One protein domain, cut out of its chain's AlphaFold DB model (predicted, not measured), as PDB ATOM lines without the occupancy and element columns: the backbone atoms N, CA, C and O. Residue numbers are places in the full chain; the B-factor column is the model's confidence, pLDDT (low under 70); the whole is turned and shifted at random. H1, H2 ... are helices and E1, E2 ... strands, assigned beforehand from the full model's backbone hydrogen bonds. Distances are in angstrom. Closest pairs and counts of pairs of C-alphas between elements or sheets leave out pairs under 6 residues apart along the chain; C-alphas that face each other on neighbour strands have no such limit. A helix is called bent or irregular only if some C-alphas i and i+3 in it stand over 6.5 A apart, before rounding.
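AT A GLANCE: This is residues 151 to 223 of the 227 residues of an uncharacterized protein of Fluoribacter dumoffii (UniProt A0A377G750). What does the model look like at first sight? It is a long, twisted ribbon of three strands, E1, E2 and E3, with the helix H2 lying off the sheet beyond one end, in the loop of chain from E1 to E2. The short helix H1 only grazes the sheet near E1, and E3 covers just part of the length of E2. What is it made of, and how large is it? The 73 printed residues, mixed in class, run H1, E1, H2, E2, E3, and the sheet's order is E1, E2, E3, all antiparallel. The whole is elongated, with spans of 47 by 26 by 17 A, and only just extended, close to loose, with a radius of gyration of the C-alphas of 17.3 A.

HOW THE PARTS SIT: How does H1 meet the sheet? H1, residues 151 to 156, only grazes it with residues 152 to 156; its closest C-alphas to E1, residues 166 to 175, are those of Arg 156 and Val 167, 6.6 A apart. How are the strands joined? E2, residues 199 to 211, is the inner strand, antiparallel to E1 at 157 degrees, with N 169 and O 206 within hydrogen-bond range at 2.8 A. It forms a hairpin with E3, residues 214 to 222, antiparallel at 158 degrees, with N 209 and O 218 at 3.0 A. Where is H2? H2, residues 179 to 190, is not on the sheet and is apart from H1 and E3. Every O i to N i+4 pair is within hydrogen-bond range in H1, and 6 of 8 are in H2.

IN THESE COORDINATES: Where do the first elements lie? H1 begins at C-alpha 151, (1.770, 294.512, 22.927), and is 8.6 A long. E1 is 26.5 A long and bends by 54 degrees at residue 172. Where do the later ones lie? H2 is 18.6 A long and irregular, with C-alphas 183 and 186 7.1 A apart. E2, 33.8 A long, begins at C-alpha 199, (14.161, 294.467, 47.951), and bends by 56 degrees at residue 202. E3, 22.2 A long, ends at C-alpha 222, (-1.202, 301.336, 44.813).

THE WHOLE: How far does it reach? The two C-alphas farthest apart, those of Leu 183 and Asn 213, are 48.7 A apart; residues 187 to 192, of which 187 to 190 belong to H2, stand free. Is the printed part whole? It has no cut, and no link is long; those from E1 to H2 and from E2 to E3 are tight. Where is confidence low? The mean pLDDT of the printed part is 81.8, and residues 213 to 215 and residue 223 are under 70.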
ATOM      1  N   PRO A 151       3.191 294.652  22.597       85.44
ATOM      2  CA  PRO A 151       1.770 294.512  22.927       85.44
ATOM      3  C   PRO A 151       1.454 294.844  24.392       85.44
ATOM      4  O   PRO A 151       0.386 295.363  24.712       85.44
ATOM      5  N   PHE A 152       2.398 294.570  25.297       82.81
ATOM      6  CA  PHE A 152       2.283 294.935  26.707       82.81
ATOM      7  C   PHE A 152       2.261 296.455  26.910       82.81
ATOM      8  O   PHE A 152       1.416 296.962  27.647       82.81
ATOM      9  N   MET A 153       3.157 297.191  26.245       83.75
ATOM     10  CA  MET A 153       3.220 298.651  26.354       83.75
ATOM     11  C   MET A 153       1.986 299.313  25.744       83.75
ATOM     12  O   MET A 153       1.431 300.229  26.348       83.75
ATOM     13  N   GLN A 154       1.493 298.796  24.619       85.88
ATOM     14  CA  GLN A 154       0.243 299.271  24.025       85.88
ATOM     15  C   GLN A 154      -0.945 299.066  24.976       85.88
ATOM     16  O   GLN A 154      -1.707 299.999  25.215       85.88
ATOM     17  N   LYS A 155      -1.066 297.881  25.596       85.00
ATOM     18  CA  LYS A 155      -2.115 297.594  26.593       85.00
ATOM     19  C   LYS A 155      -2.006 298.478  27.836       85.00
ATOM     20  O   LYS A 155      -3.020 298.960  28.330       85.00
ATOM     21  N   ARG A 156      -0.786 298.718  28.331       84.56
ATOM     22  CA  ARG A 156      -0.523 299.588  29.490       84.56
ATOM     23  C   ARG A 156      -1.014 301.021  29.272       84.56
ATOM     24  O   ARG A 156      -1.451 301.657  30.226       84.56
ATOM     25  N   PHE A 157      -0.936 301.517  28.041       85.06
ATOM     26  CA  PHE A 157      -1.314 302.881  27.671       85.06
ATOM     27  C   PHE A 157      -2.577 302.940  26.804       85.06
ATOM     28  O   PHE A 157      -2.760 303.907  26.073       85.06
ATOM     29  N   ALA A 158      -3.453 301.931  26.884       85.12
ATOM     30  CA  ALA A 158      -4.666 301.823  26.064       85.12
ATOM     31  C   ALA A 158      -5.807 302.771  26.486       85.12
ATOM     32  O   ALA A 158      -6.795 302.909  25.770       85.12
ATOM     33  N   ASN A 159      -5.677 303.417  27.642       85.19
ATOM     34  CA  ASN A 159      -6.654 304.356  28.184       85.19
ATOM     35  C   ASN A 159      -6.898 305.535  27.226       85.19
ATOM     36  O   ASN A 159      -5.966 306.246  26.829       85.19
ATOM     37  N   ARG A 160      -8.168 305.782  26.899       83.88
ATOM     38  CA  ARG A 160      -8.574 306.880  26.012       83.88
ATOM     39  C   ARG A 160      -8.851 308.154  26.817       83.88
ATOM     40  O   ARG A 160      -9.393 308.055  27.923       83.88
ATOM     41  N   PRO A 161      -8.493 309.349  26.320       79.56
ATOM     42  CA  PRO A 161      -8.844 310.607  26.982       79.56
ATOM     43  C   PRO A 161     -10.370 310.816  26.978       79.56
ATOM     44  O   PRO A 161     -11.052 310.289  26.103       79.56
ATOM     45  N   TYR A 162     -10.908 311.575  27.942       76.31
ATOM     46  CA  TYR A 162     -12.358 311.841  28.068       76.31
ATOM     47  C   TYR A 162     -13.228 310.594  28.288       76.31
ATOM     48  O   TYR A 162     -14.414 310.569  27.965       76.31
ATOM     49  N   THR A 163     -12.649 309.539  28.861       76.88
ATOM     50  CA  THR A 163     -13.367 308.310  29.220       76.88
ATOM     51  C   THR A 163     -13.181 307.986  30.697       76.88
ATOM     52  O   THR A 163     -12.369 308.599  31.389       76.88
ATOM     53  N   SER A 164     -13.927 306.994  31.179       80.81
ATOM     54  CA  SER A 164     -13.701 306.383  32.495       80.81
ATOM     55  C   SER A 164     -12.841 305.114  32.402       80.81
ATOM     56  O   SER A 164     -12.934 304.250  33.274       80.81
ATOM     57  N   ASP A 165     -12.029 304.985  31.344       83.69
ATOM     58  CA  ASP A 165     -11.148 303.836  31.152       83.69
ATOM     59  C   ASP A 165     -10.152 303.717  32.323       83.69
ATOM     60  O   ASP A 165      -9.586 304.704  32.820       83.69
ATOM     61  N   MET A 166      -9.935 302.477  32.759       83.81
ATOM     62  CA  MET A 166      -8.999 302.127  33.817       83.81
ATOM     63  C   MET A 166      -8.168 300.926  33.377       83.81
ATOM     64  O   MET A 166      -8.711 299.875  33.041       83.81
ATOM     65  N   VAL A 167      -6.847 301.058  33.466       84.38
ATOM     66  CA  VAL A 167      -5.910 299.954  33.252       84.38
ATOM     67  C   VAL A 167      -5.170 299.689  34.553       84.38
ATOM     68  O   VAL A 167      -4.583 300.591  35.153       84.38
ATOM     69  N   LEU A 168      -5.202 298.434  34.995       85.06
ATOM     70  CA  LEU A 168      -4.499 297.972  36.183       85.06
ATOM     71  C   LEU A 168      -3.308 297.118  35.759       85.06
ATOM     72  O   LEU A 168      -3.474 296.064  35.146       85.06
ATOM     73  N   VAL A 169      -2.105 297.559  36.107       82.19
ATOM     74  CA  VAL A 169      -0.869 296.819  35.864       82.19
ATOM     75  C   VAL A 169      -0.376 296.270  37.189       82.19
ATOM     76  O   VAL A 169       0.005 297.025  38.080       82.19
ATOM     77  N   LYS A 170      -0.384 294.946  37.310       84.62
ATOM     78  CA  LYS A 170       0.213 294.233  38.437       84.62
ATOM     79  C   LYS A 170       1.549 293.663  37.995       84.62
ATOM     80  O   LYS A 170       1.643 293.072  36.922       84.62
ATOM     81  N   GLY A 171       2.567 293.840  38.818       84.06
ATOM     82  CA  GLY A 171       3.887 293.282  38.578       84.06
ATOM     83  C   GLY A 171       4.665 293.148  39.873       84.06
ATOM     84  O   GLY A 171       4.205 293.559  40.937       84.06
ATOM     85  N   ALA A 172       5.854 292.579  39.769       85.44
ATOM     86  CA  ALA A 172       6.818 292.571  40.849       85.44
ATOM     87  C   ALA A 172       8.044 293.375  40.425       85.44
ATOM     88  O   ALA A 172       8.466 293.312  39.269       85.44
ATOM     89  N   MET A 173       8.594 294.150  41.352       81.50
ATOM     90  CA  MET A 173       9.767 294.975  41.114       81.50
ATOM     91  C   MET A 173      10.902 294.528  42.025       81.50
ATOM     92  O   MET A 173      10.715 294.332  43.225       81.50
ATOM     93  N   THR A 174      12.086 294.395  41.442       85.50
ATOM     94  CA  THR A 174      13.321 294.165  42.187       85.50
ATOM     95  C   THR A 174      14.131 295.448  42.161       85.50
ATOM     96  O   THR A 174      14.503 295.934  41.094       85.50
ATOM     97  N   ILE A 175      14.389 296.001  43.341       84.69
ATOM     98  CA  ILE A 175      15.204 297.196  43.527       84.69
ATOM     99  C   ILE A 175      16.545 296.737  44.081       84.69
ATOM    100  O   ILE A 175      16.614 296.135  45.152       84.69
ATOM    101  N   ARG A 176      17.617 297.025  43.347       86.75
ATOM    102  CA  ARG A 176      18.984 296.780  43.801       86.75
ATOM    103  C   ARG A 176      19.786 298.059  43.696       86.75
ATOM    104  O   ARG A 176      19.873 298.660  42.628       86.75
ATOM    105  N   SER A 177      20.409 298.439  44.798       84.25
ATOM    106  CA  SER A 177      21.388 299.513  44.814       84.25
ATOM    107  C   SER A 177      22.772 298.983  44.467       84.25
ATOM    108  O   SER A 177      23.126 297.839  44.756       84.25
ATOM    109  N   SER A 178      23.584 299.831  43.839       86.06
ATOM    110  CA  SER A 178      24.984 299.505  43.581       86.06
ATOM    111  C   SER A 178      25.781 299.427  44.892       86.06
ATOM    112  O   SER A 178      25.425 300.045  45.897       86.06
ATOM    113  N   LYS A 179      26.905 298.693  44.882       84.50
ATOM    114  CA  LYS A 179      27.787 298.560  46.060       84.50
ATOM    115  C   LYS A 179      28.258 299.915  46.594       84.50
ATOM    116  O   LYS A 179      28.296 300.112  47.802       84.50
ATOM    117  N   TRP A 180      28.565 300.848  45.692       88.44
ATOM    118  CA  TRP A 180      28.937 302.214  46.054       88.44
ATOM    119  C   TRP A 180      27.784 302.945  46.742       88.44
ATOM    120  O   TRP A 180      27.987 303.509  47.808       88.44
ATOM    121  N   MET A 181      26.560 302.851  46.208       85.38
ATOM    122  CA  MET A 181      25.382 303.460  46.828       85.38
ATOM    123  C   MET A 181      25.188 302.947  48.257       85.38
ATOM    124  O   MET A 181      25.043 303.758  49.163       85.38
ATOM    125  N   ASN A 182      25.284 301.631  48.485       84.12
ATOM    126  CA  ASN A 182      25.151 301.026  49.819       84.12
ATOM    127  C   ASN A 182      26.173 301.548  50.843       84.12
ATOM    128  O   ASN A 182      25.850 301.601  52.028       84.12
ATOM    129  N   LEU A 183      27.351 301.995  50.397       89.25
ATOM    130  CA  LEU A 183      28.343 302.648  51.254       89.25
ATOM    131  C   LEU A 183      27.909 304.063  51.671       89.25
ATOM    132  O   LEU A 183      28.115 304.453  52.816       89.25
ATOM    133  N   VAL A 184      27.296 304.827  50.759       89.25
ATOM    134  CA  VAL A 184      26.885 306.227  50.999       89.25
ATOM    135  C   VAL A 184      25.476 306.354  51.594       89.25
ATOM    136  O   VAL A 184      25.117 307.410  52.113       89.25
ATOM    137  N   LYS A 185      24.662 305.290  51.567       85.50
ATOM    138  CA  LYS A 185      23.295 305.290  52.122       85.50
ATOM    139  C   LYS A 185      23.209 305.773  53.582       85.50
ATOM    140  O   LYS A 185      22.299 306.550  53.867       85.50
ATOM    141  N   PRO A 186      24.083 305.355  54.523       86.00
ATOM    142  CA  PRO A 186      23.948 305.742  55.927       86.00
ATOM    143  C   PRO A 186      24.074 307.253  56.149       86.00
ATOM    144  O   PRO A 186      23.271 307.829  56.880       86.00
ATOM    145  N   SER A 187      25.025 307.908  55.477       87.50
ATOM    146  CA  SER A 187      25.239 309.354  55.611       87.50
ATOM    147  C   SER A 187      24.104 310.160  54.978       87.50
ATOM    148  O   SER A 187      23.616 311.112  55.583       87.50
ATOM    149  N   LEU A 188      23.612 309.731  53.814       86.06
ATOM    150  CA  LEU A 188      22.447 310.332  53.159       86.06
ATOM    151  C   LEU A 188      21.164 310.160  53.988       86.06
ATOM    152  O   LEU A 188      20.329 311.055  54.052       86.06
ATOM    153  N   LYS A 189      20.997 309.027  54.673       86.12
ATOM    154  CA  LYS A 189      19.835 308.818  55.544       86.12
ATOM    155  C   LYS A 189      19.900 309.743  56.760       86.12
ATOM    156  O   LYS A 189      18.876 310.264  57.189       86.12
ATOM    157  N   MET A 190      21.104 309.978  57.280       87.50
ATOM    158  CA  MET A 190      21.340 310.884  58.404       87.50
ATOM    159  C   MET A 190      21.089 312.354  58.042       87.50
ATOM    160  O   MET A 190      20.664 313.118  58.903       87.50
ATOM    161  N   SER A 191      21.257 312.742  56.773       87.12
ATOM    162  CA  SER A 191      20.862 314.069  56.280       87.12
ATOM    163  C   SER A 191      19.357 314.218  56.018       87.12
ATOM    164  O   SER A 191      18.917 315.269  55.556       87.12
ATOM    165  N   GLY A 192      18.557 313.185  56.306       83.38
ATOM    166  CA  GLY A 192      17.112 313.178  56.075       83.38
ATOM    167  C   GLY A 192      16.712 312.849  54.635       83.38
ATOM    168  O   GLY A 192      15.546 313.017  54.277       83.38
ATOM    169  N   ALA A 193      17.640 312.377  53.794       84.62
ATOM    170  CA  ALA A 193      17.299 311.970  52.438       84.62
ATOM    171  C   ALA A 193      16.428 310.702  52.451       84.62
ATOM    172  O   ALA A 193      16.724 309.714  53.129       84.62
ATOM    173  N   LEU A 194      15.359 310.714  51.653       81.75
ATOM    174  CA  LEU A 194      14.523 309.540  51.412       81.75
ATOM    175  C   LEU A 194      15.214 308.637  50.387       81.75
ATOM    176  O   LEU A 194      15.212 308.915  49.190       81.75
ATOM    177  N   ILE A 195      15.825 307.557  50.870       81.62
ATOM    178  CA  ILE A 195      16.582 306.616  50.040       81.62
ATOM    179  C   ILE A 195      15.750 305.365  49.780       81.62
ATOM    180  O   ILE A 195      15.119 304.818  50.686       81.62
ATOM    181  N   GLN A 196      15.803 304.882  48.543       78.25
ATOM    182  CA  GLN A 196      15.210 303.609  48.152       78.25
ATOM    183  C   GLN A 196      15.866 302.442  48.911       78.25
ATOM    184  O   GLN A 196      17.095 302.325  48.971       78.25
ATOM    185  N   GLN A 197      15.036 301.582  49.503       80.38
ATOM    186  CA  GLN A 197      15.497 300.337  50.114       80.38
ATOM    187  C   GLN A 197      15.605 299.240  49.058       80.38
ATOM    188  O   GLN A 197      14.815 299.195  48.113       80.38
ATOM    189  N   ASP A 198      16.602 298.375  49.226       84.00
ATOM    190  CA  ASP A 198      16.764 297.215  48.358       84.00
ATOM    191  C   ASP A 198      15.699 296.182  48.727       84.00
ATOM    192  O   ASP A 198      15.384 295.993  49.901       84.00
ATOM    193  N   GLY A 199      15.148 295.508  47.728       82.00
ATOM    194  CA  GLY A 199      14.161 294.467  47.951       82.00
ATOM    195  C   GLY A 199      13.865 293.706  46.674       82.00
ATOM    196  O   GLY A 199      13.966 294.240  45.566       82.00
ATOM    197  N   GLU A 200      13.534 292.433  46.835       84.56
ATOM    198  CA  GLU A 200      13.250 291.523  45.732       84.56
ATOM    199  C   GLU A 200      11.766 291.192  45.693       84.56
ATOM    200  O   GLU A 200      11.122 291.072  46.733       84.56
ATOM    201  N   ASN A 201      11.237 291.031  44.479       83.56
ATOM    202  CA  ASN A 201       9.861 290.597  44.246       83.56
ATOM    203  C   ASN A 201       8.806 291.449  44.986       83.56
ATOM    204  O   ASN A 201       7.782 290.933  45.432       83.56
ATOM    205  N   ILE A 202       9.050 292.758  45.124       80.69
ATOM    206  CA  ILE A 202       8.116 293.672  45.785       80.69
ATOM    207  C   ILE A 202       6.873 293.775  44.892       80.69
ATOM    208  O   ILE A 202       7.004 294.221  43.748       80.69
ATOM    209  N   PRO A 203       5.678 293.371  45.359       83.12
ATOM    210  CA  PRO A 203       4.471 293.459  44.554       83.12
ATOM    211  C   PRO A 203       4.102 294.928  44.351       83.12
ATOM    212  O   PRO A 203       3.906 295.681  45.301       83.12
ATOM    213  N   VAL A 204       3.985 295.336  43.094       80.62
ATOM    214  CA  VAL A 204       3.598 296.690  42.709       80.62
ATOM    215  C   VAL A 204       2.329 296.610  41.881       80.62
ATOM    216  O   VAL A 204       2.251 295.901  40.875       80.62
ATOM    217  N   THR A 205       1.326 297.373  42.298       83.31
ATOM    218  CA  THR A 205       0.123 297.591  41.503       83.31
ATOM    219  C   THR A 205       0.101 299.044  41.067       83.31
ATOM    220  O   THR A 205       0.196 299.951  41.886       83.31
ATOM    221  N   VAL A 206      -0.014 299.281  39.767       82.62
ATOM    222  CA  VAL A 206      -0.134 300.622  39.201       82.62
ATOM    223  C   VAL A 206      -1.466 300.723  38.486       82.62
ATOM    224  O   VAL A 206      -1.783 299.911  37.618       82.62
ATOM    225  N   GLN A 207      -2.242 301.730  38.848       84.12
ATOM    226  CA  GLN A 207      -3.503 302.049  38.211       84.12
ATOM    227  C   GLN A 207      -3.328 303.271  37.316       84.12
ATOM    228  O   GLN A 207      -2.822 304.311  37.740       84.12
ATOM    229  N   PHE A 208      -3.781 303.138  36.079       85.06
ATOM    230  CA  PHE A 208      -3.865 304.209  35.105       85.06
ATOM    231  C   PHE A 208      -5.332 304.582  34.926       85.06
ATOM    232  O   PHE A 208      -6.158 303.701  34.670       85.06
ATOM    233  N   LYS A 209      -5.671 305.866  35.057       83.69
ATOM    234  CA  LYS A 209      -7.061 306.336  34.990       83.69
ATOM    235  C   LYS A 209      -7.207 307.543  34.067       83.69
ATOM    236  O   LYS A 209      -6.420 308.487  34.157       83.69
ATOM    237  N   SER A 210      -8.239 307.500  33.230       82.81
ATOM    238  CA  SER A 210      -8.729 308.644  32.458       82.81
ATOM    239  C   SER A 210      -9.879 309.356  33.179       82.81
ATOM    240  O   SER A 210     -10.590 308.758  33.990       82.81
ATOM    241  N   GLU A 211     -10.054 310.649  32.900       76.44
ATOM    242  CA  GLU A 211     -11.196 311.432  33.380       76.44
ATOM    243  C   GLU A 211     -12.198 311.686  32.249       76.44
ATOM    244  O   GLU A 211     -11.776 311.993  31.135       76.44
ATOM    245  N   PRO A 212     -13.516 311.662  32.515       71.31
ATOM    246  CA  PRO A 212     -14.527 311.915  31.485       71.31
ATOM    247  C   PRO A 212     -14.490 313.357  30.952       71.31
ATOM    248  O   PRO A 212     -14.788 313.598  29.789       71.31
ATOM    249  N   ASN A 213     -14.066 314.318  31.778       62.69
ATOM    250  CA  ASN A 213     -14.124 315.748  31.452       62.69
ATOM    251  C   ASN A 213     -12.740 316.356  31.158       62.69
ATOM    252  O   ASN A 213     -12.603 317.577  31.049       62.69
ATOM    253  N   SER A 214     -11.689 315.536  31.065       64.69
ATOM    254  CA  SER A 214     -10.325 316.015  30.849       64.69
ATOM    255  C   SER A 214      -9.467 315.013  30.078       64.69
ATOM    256  O   SER A 214      -9.564 313.810  30.286       64.69
ATOM    257  N   ALA A 215      -8.526 315.511  29.272       65.25
ATOM    258  CA  ALA A 215      -7.451 314.698  28.690       65.25
ATOM    259  C   ALA A 215      -6.363 314.305  29.712       65.25
ATOM    260  O   ALA A 215      -5.306 313.797  29.339       65.25
ATOM    261  N   ARG A 216      -6.571 314.579  31.008       73.62
ATOM    262  CA  ARG A 216      -5.607 314.231  32.054       73.62
ATOM    263  C   ARG A 216      -5.497 312.721  32.207       73.62
ATOM    264  O   ARG A 216      -6.489 311.999  32.226       73.62
ATOM    265  N   TYR A 217      -4.254 312.292  32.373       72.88
ATOM    266  CA  TYR A 217      -3.878 310.906  32.558       72.88
ATOM    267  C   TYR A 217      -3.271 310.738  33.945       72.88
ATOM    268  O   TYR A 217      -2.229 311.331  34.240       72.88
ATOM    269  N   TRP A 218      -3.929 309.967  34.806       79.81
ATOM    270  CA  TRP A 218      -3.462 309.740  36.169       79.81
ATOM    271  C   TRP A 218      -2.757 308.402  36.305       79.81
ATOM    272  O   TRP A 218      -3.204 307.389  35.768       79.81
ATOM    273  N   LEU A 219      -1.680 308.422  37.083       80.50
ATOM    274  CA  LEU A 219      -0.930 307.253  37.505       80.50
ATOM    275  C   LEU A 219      -0.986 307.178  39.029       80.50
ATOM    276  O   LEU A 219      -0.454 308.056  39.707       80.50
ATOM    277  N   PHE A 220      -1.573 306.115  39.559       78.81
ATOM    278  CA  PHE A 220      -1.559 305.824  40.985       78.81
ATOM    279  C   PHE A 220      -0.756 304.553  41.220       78.81
ATOM    280  O   PHE A 220      -1.122 303.480  40.742       78.81
ATOM    281  N   ALA A 221       0.346 304.666  41.958       75.69
ATOM    282  CA  ALA A 221       0.984 303.496  42.538       75.69
ATOM    283  C   ALA A 221       0.169 303.092  43.773       75.69
ATOM    284  O   ALA A 221       0.092 303.836  44.748       75.69
ATOM    285  N   ILE A 222      -0.470 301.931  43.706       70.38
ATOM    286  CA  ILE A 222      -1.202 301.336  44.813       70.38
ATOM    287  C   ILE A 222      -0.209 300.441  45.548       70.38
ATOM    288  O   ILE A 222       0.156 299.361  45.075       70.38
ATOM    289  N   SER A 223       0.262 300.927  46.693       59.75
ATOM    290  CA  SER A 223       0.998 300.101  47.642       59.75
ATOM    291  C   SER A 223      -0.017 299.255  48.400       59.75
ATOM    292  O   SER A 223      -0.748 299.772  49.243       59.75
TER     293      SER A 223